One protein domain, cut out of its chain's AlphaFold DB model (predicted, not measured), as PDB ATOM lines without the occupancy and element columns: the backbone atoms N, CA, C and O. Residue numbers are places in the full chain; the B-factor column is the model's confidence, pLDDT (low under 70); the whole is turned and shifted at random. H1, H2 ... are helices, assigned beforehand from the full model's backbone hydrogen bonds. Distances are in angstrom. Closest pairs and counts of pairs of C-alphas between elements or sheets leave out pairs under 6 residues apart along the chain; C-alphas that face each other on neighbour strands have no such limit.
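Overview. This is residues 103 to 143 of the 497 residues of the protein "ParB domain-containing protein" of Sphingomonas sp. L-1-4w-11 (UniProt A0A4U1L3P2). Two helices, H1 and H3, meet about perpendicular as an L, with the earlier part of H1 meeting the later part of H3. The stretch from residue 117 to 127, with the short helix H2 in it, joins the end of H1 to the start of H3 across the open side of the L, so that the path is roughly a triangle. The printed part has 41 residues with three named helices, in the order H1, H2, H3, and no named strand; the class is all helix. It is compact, with a radius of gyration of the C-alphas of 9.3 A, and the C-alphas span 26 by 20 by 13 A along their three main axes.

Along the chain. Find C-alpha 103 at (53.034, -3.406, 26.098), where the printed part begins and H1, residues 103 to 116, starts. From there H1 runs 19.9 A, mostly toward smaller z, to C-alpha 116 at (48.993, -11.555, 8.411). Look next at residues 121 to 124, which are H2, 5.8 A from first to last C-alpha. Then find C-alpha 128 at (39.123, -12.838, 21.714), the first of H3, residues 128 to 142. H3 is the longest helix by residues, and its first and last C-alphas are 21.1 A apart; it ends at C-alpha 142, at (51.468, 4.002, 18.885).

Arrangement. Start with H1 and H3, which touch, with 20 pairs of C-alphas within 8 A. Their closest C-alphas are those of Ala 106 and Gly 138, 4.6 A apart. Their lines stand at 79 degrees, about perpendicular, and their centres are 9.2 A apart. Go on to H2, which is close to H1 but not clearly touching; the closest C-alphas are those of Gln 113 and Leu 121, 6.9 A apart. H2 is also close to H3 but not clearly touching, with the C-alphas of Pro 122 and Thr 128 the closest, 7.0 A apart. Along the backbones of H1 and H3, every O i to N i+4 pair is within hydrogen-bond range. H2, with four residues, is too short for such a pair, and its one O i to N i+3 pair is within range.

Size, cuts and confidence. The two C-alphas farthest apart are those of Glu 123 and Glu 143, at 26.6 A, while the first and last printed C-alphas, of Ser 103 and Glu 143, are 13.1 A apart. The printed part has no cut. The links from H1 to H2 and from H2 to H3 are both tight, with 4 and 3 residues between the helices. In the B-factor column you will find a mean pLDDT of 75.8 for the printed part of this model; look for the values under 70 at residues 117 to 123 and 140 to 143.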
ATOM      1  N   SER A 103      52.801  -4.560  26.969       79.00
ATOM      2  CA  SER A 103      53.034  -3.406  26.098       79.00
ATOM      3  C   SER A 103      53.878  -3.802  24.890       79.00
ATOM      4  O   SER A 103      53.493  -3.537  23.755       79.00
ATOM      5  N   GLU A 104      54.959  -4.552  25.112       86.56
ATOM      6  CA  GLU A 104      55.743  -5.146  24.019       86.56
ATOM      7  C   GLU A 104      54.917  -6.172  23.229       86.56
ATOM      8  O   GLU A 104      54.955  -6.199  22.001       86.56
ATOM      9  N   LEU A 105      54.109  -6.988  23.919       88.12
ATOM     10  CA  LEU A 105      53.216  -7.942  23.260       88.12
ATOM     11  C   LEU A 105      52.163  -7.230  22.400       88.12
ATOM     12  O   LEU A 105      51.851  -7.704  21.312       88.12
ATOM     13  N   ALA A 106      51.606  -6.116  22.872       85.44
ATOM     14  CA  ALA A 106      50.632  -5.331  22.124       85.44
ATOM     15  C   ALA A 106      51.223  -4.756  20.827       85.44
ATOM     16  O   ALA A 106      50.575  -4.834  19.782       85.44
ATOM     17  N   LEU A 107      52.455  -4.237  20.880       84.12
ATOM     18  CA  LEU A 107      53.175  -3.753  19.701       84.12
ATOM     19  C   LEU A 107      53.426  -4.883  18.694       84.12
ATOM     20  O   LEU A 107      53.036  -4.762  17.532       84.12
ATOM     21  N   GLU A 108      53.973  -6.012  19.153       88.12
ATOM     22  CA  GLU A 108      54.209  -7.195  18.314       88.12
ATOM     23  C   GLU A 108      52.904  -7.690  17.665       88.12
ATOM     24  O   GLU A 108      52.868  -7.992  16.476       88.12
ATOM     25  N   LEU A 109      51.795  -7.732  18.413       86.88
ATOM     26  CA  LEU A 109      50.493  -8.135  17.874       86.88
ATOM     27  C   LEU A 109      49.976  -7.177  16.794       86.88
ATOM     28  O   LEU A 109      49.402  -7.646  15.812       86.88
ATOM     29  N   GLY A 110      50.188  -5.866  16.944       84.50
ATOM     30  CA  GLY A 110      49.850  -4.877  15.915       84.50
ATOM     31  C   GLY A 110      50.689  -5.039  14.640       84.50
ATOM     32  O   GLY A 110      50.174  -4.928  13.520       84.50
ATOM     33  N   GLU A 111      51.971  -5.380  14.786       85.56
ATOM     34  CA  GLU A 111      52.848  -5.704  13.658       85.56
ATOM     35  C   GLU A 111      52.416  -7.003  12.964       85.56
ATOM     36  O   GLU A 111      52.227  -7.019  11.744       85.56
ATOM     37  N   ILE A 112      52.161  -8.073  13.725       85.81
ATOM     38  CA  ILE A 112      51.654  -9.348  13.199       85.81
ATOM     39  C   ILE A 112      50.315  -9.138  12.482       85.81
ATOM     40  O   ILE A 112      50.133  -9.653  11.378       85.81
ATOM     41  N   GLN A 113      49.397  -8.350  13.051       83.19
ATOM     42  CA  GLN A 113      48.125  -7.999  12.413       83.19
ATOM     43  C   GLN A 113      48.343  -7.313  11.061       83.19
ATOM     44  O   GLN A 113      47.657  -7.622  10.088       83.19
ATOM     45  N   SER A 114      49.320  -6.410  10.980       81.81
ATOM     46  CA  SER A 114      49.658  -5.708   9.740       81.81
ATOM     47  C   SER A 114      50.251  -6.639   8.675       81.81
ATOM     48  O   SER A 114      50.083  -6.386   7.480       81.81
ATOM     49  N   LEU A 115      50.932  -7.713   9.091       83.88
ATOM     50  CA  LEU A 115      51.572  -8.687   8.204       83.88
ATOM     51  C   LEU A 115      50.624  -9.802   7.736       83.88
ATOM     52  O   LEU A 115      50.638 -10.149   6.557       83.88
ATOM     53  N   LEU A 116      49.829 -10.367   8.648       78.62
ATOM     54  CA  LEU A 116      48.993 -11.555   8.411       78.62
ATOM     55  C   LEU A 116      47.502 -11.226   8.216       78.62
ATOM     56  O   LEU A 116      46.750 -12.020   7.654       78.62
ATOM     57  N   GLY A 117      47.061 -10.038   8.636       68.88
ATOM     58  CA  GLY A 117      45.653  -9.641   8.639       68.88
ATOM     59  C   GLY A 117      44.841 -10.244   9.795       68.88
ATOM     60  O   GLY A 117      45.252 -11.181  10.477       68.88
ATOM     61  N   ASP A 118      43.635  -9.709  10.007       65.94
ATOM     62  CA  ASP A 118      42.788  -9.996  11.182       65.94
ATOM     63  C   ASP A 118      42.375 -11.470  11.348       65.94
ATOM     64  O   ASP A 118      41.972 -11.893  12.434       65.94
ATOM     65  N   HIS A 119      42.418 -12.261  10.274       63.38
ATOM     66  CA  HIS A 119      41.857 -13.612  10.249       63.38
ATOM     67  C   HIS A 119      42.787 -14.695  10.819       63.38
ATOM     68  O   HIS A 119      42.285 -15.765  11.157       63.38
ATOM     69  N   GLU A 120      44.089 -14.424  10.973       66.19
ATOM     70  CA  GLU A 120      45.085 -15.405  11.456       66.19
ATOM     71  C   GLU A 120      45.430 -15.235  12.953       66.19
ATOM     72  O   GLU A 120      45.903 -16.158  13.614       66.19
ATOM     73  N   LEU A 121      45.098 -14.085  13.553       66.38
ATOM     74  CA  LEU A 121      45.371 -13.783  14.968       66.38
ATOM     75  C   LEU A 121      44.678 -14.696  16.004       66.38
ATOM     76  O   LEU A 121      45.274 -14.945  17.058       66.38
ATOM     77  N   PRO A 122      43.457 -15.229  15.780       65.62
ATOM     78  CA  PRO A 122      42.807 -16.118  16.751       65.62
ATOM     79  C   PRO A 122      43.598 -17.402  17.060       65.62
ATOM     80  O   PRO A 122      43.362 -18.049  18.082       65.62
ATOM     81  N   GLU A 123      44.550 -17.775  16.203       68.69
ATOM     82  CA  GLU A 123      45.344 -19.001  16.324       68.69
ATOM     83  C   GLU A 123      46.536 -18.856  17.288       68.69
ATOM     84  O   GLU A 123      47.171 -19.850  17.643       68.69
ATOM     85  N   LEU A 124      46.798 -17.641  17.787       74.25
ATOM     86  CA  LEU A 124      47.857 -17.334  18.761       74.25
ATOM     87  C   LEU A 124      47.557 -17.847  20.179       74.25
ATOM     88  O   LEU A 124      48.387 -17.756  21.081       74.25
ATOM     89  N   GLY A 125      46.363 -18.399  20.398       74.12
ATOM     90  CA  GLY A 125      45.980 -18.966  21.686       74.12
ATOM     91  C   GLY A 125      45.508 -17.939  22.717       74.12
ATOM     92  O   GLY A 125      45.180 -18.359  23.826       74.12
ATOM     93  N   LEU A 126      45.358 -16.666  22.338       75.50
ATOM     94  CA  LEU A 126      44.729 -15.604  23.137       75.50
ATOM     95  C   LEU A 126      43.196 -15.726  23.120       75.50
ATOM     96  O   LEU A 126      42.600 -16.243  22.168       75.50
ATOM     97  N   GLU A 127      42.526 -15.296  24.187       76.00
ATOM     98  CA  GLU A 127      41.064 -15.142  24.156       76.00
ATOM     99  C   GLU A 127      40.674 -13.932  23.290       76.00
ATOM    100  O   GLU A 127      41.388 -12.937  23.268       76.00
ATOM    101  N   THR A 128      39.522 -13.953  22.606       73.19
ATOM    102  CA  THR A 128      39.123 -12.838  21.714       73.19
ATOM    103  C   THR A 128      39.107 -11.490  22.441       73.19
ATOM    104  O   THR A 128      39.635 -10.508  21.939       73.19
ATOM    105  N   ALA A 129      38.573 -11.456  23.665       70.31
ATOM    106  CA  ALA A 129      38.544 -10.238  24.475       70.31
ATOM    107  C   ALA A 129      39.938  -9.792  24.958       70.31
ATOM    108  O   ALA A 129      40.141  -8.612  25.237       70.31
ATOM    109  N   GLU A 130      40.876 -10.729  25.104       75.88
ATOM    110  CA  GLU A 130      42.267 -10.443  25.462       75.88
ATOM    111  C   GLU A 130      43.020  -9.866  24.261       75.88
ATOM    112  O   GLU A 130      43.677  -8.841  24.399       75.88
ATOM    113  N   LEU A 131      42.843 -10.455  23.075       78.88
ATOM    114  CA  LEU A 131      43.392  -9.942  21.824       78.88
ATOM    115  C   LEU A 131      42.881  -8.525  21.523       78.88
ATOM    116  O   LEU A 131      43.689  -7.633  21.288       78.88
ATOM    117  N   ASP A 132      41.567  -8.291  21.611       74.69
ATOM    118  CA  ASP A 132      40.972  -6.961  21.396       74.69
ATOM    119  C   ASP A 132      41.541  -5.916  22.371       74.69
ATOM    120  O   ASP A 132      41.791  -4.767  22.000       74.69
ATOM    121  N   ARG A 133      41.760  -6.310  23.634       83.81
ATOM    122  CA  ARG A 133      42.378  -5.449  24.648       83.81
ATOM    123  C   ARG A 133      43.827  -5.122  24.283       83.81
ATOM    124  O   ARG A 133      44.203  -3.962  24.401       83.81
ATOM    125  N   LEU A 134      44.625  -6.117  23.898       79.44
ATOM    126  CA  LEU A 134      46.042  -5.930  23.572       79.44
ATOM    127  C   LEU A 134      46.223  -5.098  22.299       79.44
ATOM    128  O   LEU A 134      47.042  -4.193  22.293       79.44
ATOM    129  N   LEU A 135      45.411  -5.320  21.263       78.69
ATOM    130  CA  LEU A 135      45.442  -4.491  20.054       78.69
ATOM    131  C   LEU A 135      45.064  -3.034  20.356       78.69
ATOM    132  O   LEU A 135      45.751  -2.120  19.916       78.69
ATOM    133  N   SER A 136      44.033  -2.807  21.180       74.31
ATOM    134  CA  SER A 136      43.684  -1.448  21.622       74.31
ATOM    135  C   SER A 136      44.796  -0.789  22.438       74.31
ATOM    136  O   SER A 136      44.951   0.423  22.355       74.31
ATOM    137  N   LEU A 137      45.534  -1.560  23.243       71.88
ATOM    138  CA  LEU A 137      46.693  -1.052  23.975       71.88
ATOM    139  C   LEU A 137      47.817  -0.657  23.006       71.88
ATOM    140  O   LEU A 137      48.425   0.389  23.187       71.88
ATOM    141  N   GLY A 138      48.063  -1.460  21.969       70.94
ATOM    142  CA  GLY A 138      49.059  -1.167  20.936       70.94
ATOM    143  C   GLY A 138      48.735   0.110  20.161       70.94
ATOM    144  O   GLY A 138      49.623   0.933  19.958       70.94
ATOM    145  N   ASP A 139      47.460   0.312  19.810       72.06
ATOM    146  CA  ASP A 139      46.977   1.559  19.205       72.06
ATOM    147  C   ASP A 139      47.223   2.763  20.134       72.06
ATOM    148  O   ASP A 139      47.741   3.784  19.688       72.06
ATOM    149  N   ASP A 140      46.902   2.634  21.429       67.69
ATOM    150  CA  ASP A 140      47.108   3.702  22.418       67.69
ATOM    151  C   ASP A 140      48.608   4.050  22.581       67.69
ATOM    152  O   ASP A 140      48.947   5.227  22.697       67.69
ATOM    153  N   ILE A 141      49.505   3.052  22.548       69.31
ATOM    154  CA  ILE A 141      50.969   3.248  22.625       69.31
ATOM    155  C   ILE A 141      51.502   3.898  21.338       69.31
ATOM    156  O   ILE A 141      52.325   4.809  21.388       69.31
ATOM    157  N   ALA A 142      51.040   3.450  20.169       61.00
ATOM    158  CA  ALA A 142      51.468   4.002  18.885       61.00
ATOM    159  C   ALA A 142      50.972   5.444  18.664       61.00
ATOM    160  O   ALA A 142      51.609   6.214  17.941       61.00
ATOM    161  N   GLU A 143      49.841   5.812  19.275       58.38
ATOM    162  CA  GLU A 143      49.266   7.160  19.250       58.38
ATOM    163  C   GLU A 143      49.800   8.085  20.358       58.38
ATOM    164  O   GLU A 143      49.367   9.240  20.425       58.38
TER     165      GLU A 143